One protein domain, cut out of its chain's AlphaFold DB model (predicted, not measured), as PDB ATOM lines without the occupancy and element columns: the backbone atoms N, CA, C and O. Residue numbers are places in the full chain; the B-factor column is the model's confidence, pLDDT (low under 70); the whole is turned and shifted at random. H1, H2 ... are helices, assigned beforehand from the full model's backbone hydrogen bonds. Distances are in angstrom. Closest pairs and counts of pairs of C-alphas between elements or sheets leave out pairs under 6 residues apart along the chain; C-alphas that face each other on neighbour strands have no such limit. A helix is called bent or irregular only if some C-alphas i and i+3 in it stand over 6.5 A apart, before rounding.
ATOM      1  N   LYS A  85      13.592  -4.064 -16.317       53.91
ATOM      2  CA  LYS A  85      14.442  -5.016 -17.046       53.91
ATOM      3  C   LYS A  85      13.631  -6.066 -17.823       53.91
ATOM      4  O   LYS A  85      14.086  -6.464 -18.883       53.91
ATOM      5  N   ALA A  86      12.469  -6.509 -17.331       64.12
ATOM      6  CA  ALA A  86      11.610  -7.471 -18.027       64.12
ATOM      7  C   ALA A  86      10.923  -6.835 -19.247       64.12
ATOM      8  O   ALA A  86      11.018  -7.384 -20.338       64.12
ATOM      9  N   GLU A  87      10.349  -5.639 -19.077       67.19
ATOM     10  CA  GLU A  87       9.754  -4.844 -20.166       67.19
ATOM     11  C   GLU A  87      10.783  -4.541 -21.267       67.19
ATOM     12  O   GLU A  87      10.539  -4.797 -22.440       67.19
ATOM     13  N   ILE A  88      11.984  -4.084 -20.886       74.75
ATOM     14  CA  ILE A  88      13.077  -3.812 -21.833       74.75
ATOM     15  C   ILE A  88      13.501  -5.091 -22.571       74.75
ATOM     16  O   ILE A  88      13.814  -5.033 -23.755       74.75
ATOM     17  N   ILE A  89      13.526  -6.248 -21.902       72.69
ATOM     18  CA  ILE A  89      13.856  -7.524 -22.552       72.69
ATOM     19  C   ILE A  89      12.771  -7.914 -23.568       72.69
ATOM     20  O   ILE A  89      13.119  -8.305 -24.682       72.69
ATOM     21  N   ASP A  90      11.486  -7.776 -23.229       81.81
ATOM     22  CA  ASP A  90      10.381  -8.080 -24.147       81.81
ATOM     23  C   ASP A  90      10.349  -7.122 -25.348       81.81
ATOM     24  O   ASP A  90      10.281  -7.568 -26.494       81.81
ATOM     25  N   GLU A  91      10.540  -5.818 -25.122       85.25
ATOM     26  CA  GLU A  91      10.638  -4.832 -26.202       85.25
ATOM     27  C   GLU A  91      11.814  -5.144 -27.145       85.25
ATOM     28  O   GLU A  91      11.652  -5.115 -28.368       85.25
ATOM     29  N   MET A  92      12.980  -5.523 -26.611       89.00
ATOM     30  CA  MET A  92      14.134  -5.933 -27.423       89.00
ATOM     31  C   MET A  92      13.845  -7.211 -28.227       89.00
ATOM     32  O   MET A  92      14.221  -7.289 -29.398       89.00
ATOM     33  N   PHE A  93      13.141  -8.195 -27.652       84.62
ATOM     34  CA  PHE A  93      12.699  -9.393 -28.379       84.62
ATOM     35  C   PHE A  93      11.664  -9.070 -29.465       84.62
ATOM     36  O   PHE A  93      11.749  -9.618 -30.565       84.62
ATOM     37  N   SER A  94      10.732  -8.156 -29.198       88.50
ATOM     38  CA  SER A  94       9.727  -7.681 -30.152       88.50
ATOM     39  C   SER A  94      10.376  -6.959 -31.338       88.50
ATOM     40  O   SER A  94      10.136  -7.311 -32.497       88.50
ATOM     41  N   GLN A  95      11.300  -6.029 -31.069       90.94
ATOM     42  CA  GLN A  95      12.081  -5.335 -32.098       90.94
ATOM     43  C   GLN A  95      12.972  -6.305 -32.896       90.94
ATOM     44  O   GLN A  95      13.042  -6.207 -34.124       90.94
ATOM     45  N   PHE A  96      13.603  -7.286 -32.239       90.44
ATOM     46  CA  PHE A  96      14.385  -8.334 -32.902       90.44
ATOM     47  C   PHE A  96      13.519  -9.244 -33.788       90.44
ATOM     48  O   PHE A  96      13.895  -9.535 -34.923       90.44
ATOM     49  N   GLY A  97      12.338  -9.652 -33.315       90.06
ATOM     50  CA  GLY A  97      11.374 -10.438 -34.087       90.06
ATOM     51  C   GLY A  97      10.878  -9.688 -35.324       90.06
ATOM     52  O   GLY A  97      10.863 -10.242 -36.426       90.06
ATOM     53  N   PHE A  98      10.564  -8.399 -35.178       93.44
ATOM     54  CA  PHE A  98      10.217  -7.528 -36.302       93.44
ATOM     55  C   PHE A  98      11.376  -7.393 -37.305       93.44
ATOM     56  O   PHE A  98      11.169  -7.532 -38.514       93.44
ATOM     57  N   ALA A  99      12.608  -7.196 -36.822       93.06
ATOM     58  CA  ALA A  99      13.804  -7.123 -37.661       93.06
ATOM     59  C   ALA A  99      14.089  -8.442 -38.406       93.06
ATOM     60  O   ALA A  99      14.447  -8.408 -39.584       93.06
ATOM     61  N   MET A 100      13.869  -9.597 -37.768       90.31
ATOM     62  CA  MET A 100      13.949 -10.920 -38.400       90.31
ATOM     63  C   MET A 100      12.960 -11.050 -39.564       90.31
ATOM     64  O   MET A 100      13.361 -11.408 -40.672       90.31
ATOM     65  N   VAL A 101      11.686 -10.698 -39.356       91.25
ATOM     66  CA  VAL A 101      10.660 -10.738 -40.417       91.25
ATOM     67  C   VAL A 101      11.004  -9.776 -41.558       91.25
ATOM     68  O   VAL A 101      10.946 -10.164 -42.727       91.25
ATOM     69  N   ALA A 102      11.427  -8.548 -41.248       91.81
ATOM     70  CA  ALA A 102      11.858  -7.574 -42.250       91.81
ATOM     71  C   ALA A 102      13.077  -8.068 -43.057       91.81
ATOM     72  O   ALA A 102      13.097  -7.950 -44.284       91.81
ATOM     73  N   GLY A 103      14.059  -8.684 -42.392       87.62
ATOM     74  CA  GLY A 103      15.224  -9.300 -43.028       87.62
ATOM     75  C   GLY A 103      14.840 -10.432 -43.982       87.62
ATOM     76  O   GLY A 103      15.276 -10.438 -45.134       87.62
ATOM     77  N   VAL A 104      13.960 -11.343 -43.554       84.00
ATOM     78  CA  VAL A 104      13.436 -12.433 -44.396       84.00
ATOM     79  C   VAL A 104      12.704 -11.881 -45.624       84.00
ATOM     80  O   VAL A 104      12.949 -12.347 -46.736       84.00
ATOM     81  N   MET A 105      11.877 -10.842 -45.468       86.12
ATOM     82  CA  MET A 105      11.198 -10.182 -46.592       86.12
ATOM     83  C   MET A 105      12.184  -9.587 -47.609       86.12
ATOM     84  O   MET A 105      12.012  -9.776 -48.813       86.12
ATOM     85  N   ILE A 106      13.250  -8.922 -47.148       85.25
ATOM     86  CA  ILE A 106      14.308  -8.388 -48.024       85.25
ATOM     87  C   ILE A 106      15.023  -9.527 -48.766       85.25
ATOM     88  O   ILE A 106      15.231  -9.432 -49.976       85.25
ATOM     89  N   VAL A 107      15.348 -10.629 -48.080       81.44
ATOM     90  CA  VAL A 107      15.975 -11.809 -48.700       81.44
ATOM     91  C   VAL A 107      15.066 -12.429 -49.766       81.44
ATOM     92  O   VAL A 107      15.555 -12.738 -50.846       81.44
ATOM     93  N   ILE A 108      13.753 -12.536 -49.535       78.62
ATOM     94  CA  ILE A 108      12.786 -13.048 -50.527       78.62
ATOM     95  C   ILE A 108      12.711 -12.145 -51.772       78.62
ATOM     96  O   ILE A 108      12.637 -12.643 -52.895       78.62
ATOM     97  N   VAL A 109      12.785 -10.820 -51.613       81.25
ATOM     98  CA  VAL A 109      12.840  -9.885 -52.754       81.25
ATOM     99  C   VAL A 109      14.165 -10.011 -53.521       81.25
ATOM    100  O   VAL A 109      14.179  -9.939 -54.751       81.25
ATOM    101  N   LEU A 110      15.283 -10.251 -52.827       78.00
ATOM    102  CA  LEU A 110      16.586 -10.501 -53.452       78.00
ATOM    103  C   LEU A 110      16.672 -11.879 -54.135       78.00
ATOM    104  O   LEU A 110      17.327 -11.986 -55.173       78.00
ATOM    105  N   LEU A 111      15.966 -12.895 -53.624       71.06
ATOM    106  CA  LEU A 111      15.826 -14.242 -54.204       71.06
ATOM    107  C   LEU A 111      15.373 -14.155 -55.674       71.06
ATOM    108  O   LEU A 111      15.947 -14.796 -56.552       71.06
ATOM    109  N   PHE A 112      14.405 -13.283 -55.973       70.88
ATOM    110  CA  PHE A 112      13.915 -13.061 -57.340       70.88
ATOM    111  C   PHE A 112      14.968 -12.505 -58.315       70.88
ATOM    112  O   PHE A 112      14.788 -12.631 -59.526       70.88
ATOM    113  N   LYS A 113      16.061 -11.899 -57.828       64.94
ATOM    114  CA  LYS A 113      17.112 -11.321 -58.683       64.94
ATOM    115  C   LYS A 113      18.237 -12.289 -59.049       64.94
ATOM    116  O   LYS A 113      18.963 -11.974 -59.987       64.94
ATOM    117  N   ASN A 114      18.416 -13.417 -58.355       63.25
ATOM    118  CA  ASN A 114      19.493 -14.357 -58.682       63.25
ATOM    119  C   ASN A 114      19.144 -15.808 -58.315       63.25
ATOM    120  O   ASN A 114      18.774 -16.082 -57.179       63.25
ATOM    121  N   LEU A 115      19.304 -16.713 -59.291       55.31
ATOM    122  CA  LEU A 115      19.166 -18.182 -59.237       55.31
ATOM    123  C   LEU A 115      18.500 -18.762 -57.970       55.31
ATOM    124  O   LEU A 115      19.154 -18.965 -56.944       55.31
ATOM    125  N   LEU A 116      17.224 -19.158 -58.109       60.91
ATOM    126  CA  LEU A 116      16.337 -19.692 -57.055       60.91
ATOM    127  C   LEU A 116      16.963 -20.777 -56.150       60.91
ATOM    128  O   LEU A 116      16.547 -20.962 -55.010       60.91
ATOM    129  N   GLN A 117      17.973 -21.485 -56.655       65.69
ATOM    130  CA  GLN A 117      18.713 -22.549 -55.976       65.69
ATOM    131  C   GLN A 117      19.574 -22.037 -54.800       65.69
ATOM    132  O   GLN A 117      19.628 -22.675 -53.748       65.69
ATOM    133  N   GLN A 118      20.245 -20.887 -54.946       64.81
ATOM    134  CA  GLN A 118      21.223 -20.413 -53.953       64.81
ATOM    135  C   GLN A 118      20.557 -19.801 -52.716       64.81
ATOM    136  O   GLN A 118      20.895 -20.162 -51.590       64.81
ATOM    137  N   SER A 119      19.585 -18.905 -52.902       68.38
ATOM    138  CA  SER A 119      18.967 -18.201 -51.772       68.38
ATOM    139  C   SER A 119      17.986 -19.069 -50.973       68.38
ATOM    140  O   SER A 119      17.882 -18.861 -49.764       68.38
ATOM    141  N   LEU A 120      17.344 -20.077 -51.584       76.69
ATOM    142  CA  LEU A 120      16.550 -21.064 -50.839       76.69
ATOM    143  C   LEU A 120      17.433 -21.857 -49.861       76.69
ATOM    144  O   LEU A 120      17.064 -22.035 -48.707       76.69
ATOM    145  N   THR A 121      18.637 -22.245 -50.296       77.94
ATOM    146  CA  THR A 121      19.606 -22.977 -49.461       77.94
ATOM    147  C   THR A 121      20.013 -22.171 -48.223       77.94
ATOM    148  O   THR A 121      20.035 -22.709 -47.118       77.94
ATOM    149  N   ILE A 122      20.279 -20.868 -48.383       77.81
ATOM    150  CA  ILE A 122      20.634 -19.976 -47.267       77.81
ATOM    151  C   ILE A 122      19.453 -19.817 -46.297       77.81
ATOM    152  O   ILE A 122      19.637 -19.933 -45.088       77.81
ATOM    153  N   LEU A 123      18.237 -19.606 -46.813       80.19
ATOM    154  CA  LEU A 123      17.042 -19.429 -45.983       80.19
ATOM    155  C   LEU A 123      16.692 -20.696 -45.182       80.19
ATOM    156  O   LEU A 123      16.253 -20.586 -44.043       80.19
ATOM    157  N   THR A 124      16.922 -21.889 -45.739       82.69
ATOM    158  CA  THR A 124      16.738 -23.167 -45.028       82.69
ATOM    159  C   THR A 124      17.847 -23.440 -44.002       82.69
ATOM    160  O   THR A 124      17.584 -24.073 -42.981       82.69
ATOM    161  N   ALA A 125      19.069 -22.943 -44.221       85.56
ATOM    162  CA  ALA A 125      20.192 -23.162 -43.308       85.56
ATOM    163  C   ALA A 125      20.043 -22.439 -41.954       85.56
ATOM    164  O   ALA A 125      20.467 -22.984 -40.937       85.56
ATOM    165  N   LEU A 126      19.424 -21.248 -41.910       85.31
ATOM    166  CA  LEU A 126      19.223 -20.499 -40.657       85.31
ATOM    167  C   LEU A 126      18.404 -21.266 -39.596       85.31
ATOM    168  O   LEU A 126      18.945 -21.501 -38.514       85.31
ATOM    169  N   PRO A 127      17.144 -21.682 -39.850       83.44
ATOM    170  CA  PRO A 127      16.352 -22.399 -38.849       83.44
ATOM    171  C   PRO A 127      16.971 -23.758 -38.499       83.44
ATOM    172  O   PRO A 127      16.979 -24.138 -37.332       83.44
ATOM    173  N   LEU A 128      17.571 -24.449 -39.477       88.25
ATOM    174  CA  LEU A 128      18.252 -25.729 -39.259       88.25
ATOM    175  C   LEU A 128      19.482 -25.598 -38.336       88.25
ATOM    176  O   LEU A 128      19.777 -26.514 -37.575       88.25
ATOM    177  N   SER A 129      20.181 -24.458 -38.369       86.00
ATOM    178  CA  SER A 129      21.313 -24.162 -37.476       86.00
ATOM    179  C   SER A 129      20.874 -23.925 -36.023       86.00
ATOM    180  O   SER A 129      21.541 -24.354 -35.078       86.00
ATOM    181  N   ILE A 130      19.717 -23.284 -35.826       86.06
ATOM    182  CA  ILE A 130      19.144 -23.049 -34.492       86.06
ATOM    183  C   ILE A 130      18.654 -24.375 -33.895       86.06
ATOM    184  O   ILE A 130      18.997 -24.697 -32.759       86.06
ATOM    185  N   ASP A 131      17.942 -25.184 -34.680       86.38
ATOM    186  CA  ASP A 131      17.464 -26.509 -34.268       86.38
ATOM    187  C   ASP A 131      18.636 -27.456 -33.928       86.38
ATOM    188  O   ASP A 131      18.697 -28.038 -32.842       86.38
ATOM    189  N   GLY A 132      19.652 -27.505 -34.799       83.81
ATOM    190  CA  GLY A 132      20.856 -28.312 -34.591       83.81
ATOM    191  C   GLY A 132      21.678 -27.907 -33.362       83.81
ATOM    192  O   GLY A 132      22.212 -28.779 -32.674       83.81
ATOM    193  N   SER A 133      21.765 -26.610 -33.042       78.12
ATOM    194  CA  SER A 133      22.463 -26.157 -31.829       78.12
ATOM    195  C   SER A 133      21.671 -26.466 -30.555       78.12
ATOM    196  O   SER A 133      22.267 -26.927 -29.583       78.12
ATOM    197  N   ALA A 134      20.338 -26.341 -30.568       79.38
ATOM    198  CA  ALA A 134      19.485 -26.735 -29.446       79.38
ATOM    199  C   ALA A 134      19.599 -28.239 -29.124       79.38
ATOM    200  O   ALA A 134      19.807 -28.611 -27.967       79.38
ATOM    201  N   VAL A 135      19.548 -29.106 -30.144       81.19
ATOM    202  CA  VAL A 135      19.756 -30.559 -29.984       81.19
ATOM    203  C   VAL A 135      21.180 -30.869 -29.504       81.19
ATOM    204  O   VAL A 135      21.363 -31.717 -28.630       81.19
ATOM    205  N   GLY A 136      22.187 -30.153 -30.019       77.31
ATOM    206  CA  GLY A 136      23.579 -30.275 -29.582       77.31
ATOM    207  C   GLY A 136      23.783 -29.931 -28.102       77.31
ATOM    208  O   GLY A 136      24.388 -30.718 -27.372       77.31
ATOM    209  N   LEU A 137      23.233 -28.804 -27.632       72.06
ATOM    210  CA  LEU A 137      23.284 -28.420 -26.216       72.06
ATOM    211  C   LEU A 137      22.517 -29.404 -25.325       72.06
ATOM    212  O   LEU A 137      23.015 -29.755 -24.255       72.06
ATOM    213  N   PHE A 138      21.346 -29.884 -25.756       73.38
ATOM    214  CA  PHE A 138      20.567 -30.865 -24.997       73.38
ATOM    215  C   PHE A 138      21.333 -32.182 -24.801       73.38
ATOM    216  O   PHE A 138      21.325 -32.742 -23.707       73.38
ATOM    217  N   ALA A 139      22.045 -32.650 -25.830       75.81
ATOM    218  CA  ALA A 139      22.859 -33.862 -25.751       75.81
ATOM    219  C   ALA A 139      24.120 -33.701 -24.879       75.81
ATOM    220  O   ALA A 139      24.547 -34.671 -24.253       75.81
ATOM    221  N   TYR A 140      24.723 -32.507 -24.837       74.56
ATOM    222  CA  TYR A 140      25.955 -32.255 -24.074       74.56
ATOM    223  C   TYR A 140      25.713 -31.762 -22.638       74.56
ATOM    224  O   TYR A 140      26.619 -31.816 -21.811       74.56
ATOM    225  N   GLY A 141      24.510 -31.272 -22.321       64.06
ATOM    226  CA  GLY A 141      24.138 -30.788 -20.985       64.06
ATOM    227  C   GLY A 141      24.863 -29.511 -20.535       64.06
ATOM    228  O   GLY A 141      24.760 -29.129 -19.371       64.06
ATOM    229  N   THR A 142      25.598 -28.843 -21.429       63.84
ATOM    230  CA  THR A 142      26.416 -27.664 -21.116       63.84
ATOM    231  C   THR A 142      26.082 -26.488 -22.022       63.84
ATOM    232  O   THR A 142      26.273 -26.560 -23.237       63.84
ATOM    233  N   ALA A 143      25.700 -25.360 -21.425       62.22
ATOM    234  CA  ALA A 143      25.664 -24.071 -22.105       62.22
ATOM    235  C   ALA A 143      27.076 -23.455 -22.158       62.22
ATOM    236  O   ALA A 143      27.392 -22.528 -21.415       62.22
ATOM    237  N   LEU A 144      27.940 -23.992 -23.025       59.00
ATOM    238  CA  LEU A 144      29.168 -23.309 -23.438       59.00
ATOM    239  C   LEU A 144      28.892 -22.576 -24.747       59.00
ATOM    240  O   LEU A 144      29.068 -23.114 -25.839       59.00
ATOM    241  N   ASP A 145      28.407 -21.346 -24.597       68.75
ATOM    242  CA  ASP A 145      28.143 -20.442 -25.708       68.75
ATOM    243  C   ASP A 145      29.438 -20.050 -26.446       68.75
ATOM    244  O   ASP A 145      30.529 -20.009 -25.867       68.75
ATOM    245  N   MET A 146      29.317 -19.726 -27.735       60.88
ATOM    246  CA  MET A 146      30.442 -19.380 -28.607       60.88
ATOM    247  C   MET A 146      31.222 -18.138 -28.122       60.88
ATOM    248  O   MET A 146      32.419 -18.022 -28.392       60.88
ATOM    249  N   PHE A 147      30.594 -17.258 -27.333       58.53
ATOM    250  CA  PHE A 147      31.252 -16.137 -26.651       58.53
ATOM    251  C   PHE A 147      32.296 -16.606 -25.616       58.53
ATOM    252  O   PHE A 147      33.360 -16.004 -25.488       58.53
ATOM    253  N   SER A 148      32.037 -17.724 -24.925       59.66
ATOM    254  CA  SER A 148      32.892 -18.257 -23.851       59.66
ATOM    255  C   SER A 148      34.265 -18.715 -24.359       59.66
ATOM    256  O   SER A 148      35.292 -18.450 -23.732       59.66
ATOM    257  N   VAL A 149      34.311 -19.340 -25.541       61.34
ATOM    258  CA  VAL A 149      35.569 -19.794 -26.161       61.34
ATOM    259  C   VAL A 149      36.392 -18.610 -26.688       61.34
ATOM    260  O   VAL A 149      37.620 -18.637 -26.615       61.34
ATOM    261  N   ILE A 150      35.736 -17.535 -27.140       76.00
ATOM    262  CA  ILE A 150      36.402 -16.279 -27.518       76.00
ATOM    263  C   ILE A 150      37.079 -15.624 -26.302       76.00
ATOM    264  O   ILE A 150      38.244 -15.240 -26.400       76.00
ATOM    265  N   SER A 151      36.421 -15.581 -25.136       54.12
ATOM    266  CA  SER A 151      37.023 -15.060 -23.895       54.12
ATOM    267  C   SER A 151      38.241 -15.872 -23.436       54.12
ATOM    268  O   SER A 151      39.207 -15.313 -22.919       54.12
ATOM    269  N   ILE A 152      38.222 -17.190 -23.656       71.44
ATOM    270  CA  ILE A 152      39.350 -18.083 -23.354       71.44
ATOM    271  C   ILE A 152      40.546 -17.820 -24.286       71.44
ATOM    272  O   ILE A 152      41.687 -17.981 -23.858       71.44
ATOM    273  N   ILE A 153      40.328 -17.381 -25.527       67.00
ATOM    274  CA  ILE A 153      41.418 -17.003 -26.442       67.00
ATOM    275  C   ILE A 153      41.990 -15.625 -26.085       67.00
ATOM    276  O   ILE A 153      43.210 -15.477 -26.041       67.00
ATOM    277  N   ASP A 154      41.138 -14.644 -25.773       71.56
ATOM    278  CA  ASP A 154      41.562 -13.279 -25.427       71.56
ATOM    279  C   ASP A 154      42.467 -13.255 -24.180       71.56
ATOM    280  O   ASP A 154      43.593 -12.752 -24.227       71.56
ATOM    281  N   VAL A 155      42.053 -13.930 -23.097       64.38
ATOM    282  CA  VAL A 155      42.824 -13.965 -21.840       64.38
ATOM    283  C   VAL A 155      44.168 -14.698 -21.975       64.38
ATOM    284  O   VAL A 155      45.136 -14.353 -21.299       64.38
ATOM    285  N   ASN A 156      44.262 -15.682 -22.876       61.62
ATOM    286  CA  ASN A 156      45.500 -16.423 -23.138       61.62
ATOM    287  C   ASN A 156      46.396 -15.752 -24.201       61.62
ATOM    288  O   ASN A 156      47.537 -16.174 -24.388       61.62
ATOM    289  N   GLY A 157      45.923 -14.697 -24.875       60.69
ATOM    290  CA  GLY A 157      46.668 -13.977 -25.911       60.69
ATOM    291  C   GLY A 157      47.641 -12.906 -25.395       60.69
ATOM    292  O   GLY A 157      48.581 -12.552 -26.104       60.69
TER     293      GLY A 157
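This is residues 85 to 157 of the 171 residues of an uncharacterized protein of Gallibacterium anatis (UniProt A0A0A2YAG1). Two long helices, H1 and H2, meet near their ends as an open V, and a short third helix, H3, sticks out as an arm beyond the far end of H2. H1 makes one straight limb of the V, and H2, with a kink near residue 127, makes the other. The printed part has 73 residues with three named helices in the order H1, H2, H3 and no named strand; its class is all helix. It is only just extended, close to loose, with a radius of gyration of the C-alphas of 17.2 A and spans of 45 by 34 by 30 A.

H1, residues 85 to 111, is the longest helix and only just touches H2, residues 116 to 140, with 3 pairs of C-alphas within 8 A. H1 touches H2 with residues 107 to 111 alone, and H2 touches H1 with residues 119 to 120 alone; the closest C-alphas of the two, those of Leu 111 and Ser 119, are 5.6 A apart. The two form a helical hairpin, running opposite ways at a shallow tilt of 34 degrees, only just short of steep. Their centres are 18.0 A apart. H3, residues 146 to 157, is apart from both H1 and H2. In H1 every O i to N i+4 pair is within hydrogen-bond range; in H2 17 of 21 are, and in H3 6 of 8.

H1 begins at C-alpha 85 (14.442, -5.016, -17.046) and is 38.3 A long from first to last C-alpha. H2 begins at C-alpha 116 (16.337, -19.692, -57.055) and is 36.6 A long. It has a kink of 30 degrees near residue 127 and is neither bent nor irregular, but only just: C-alphas 124 and 127 are 6.2 A apart. H3, 17.3 A long, ends at C-alpha 157 (46.668, -13.977, -25.911).

The two C-alphas farthest apart, those of Phe 112 and Asn 156, are 46.7 A apart. Residues 85 to 103, 124 to 133 and 146 to 157 stand free. The printed part has no cut, and both links are tight. The mean pLDDT of the printed part is 75.6; 24 residues are under 70, among them 113 to 119 and 141 to 149.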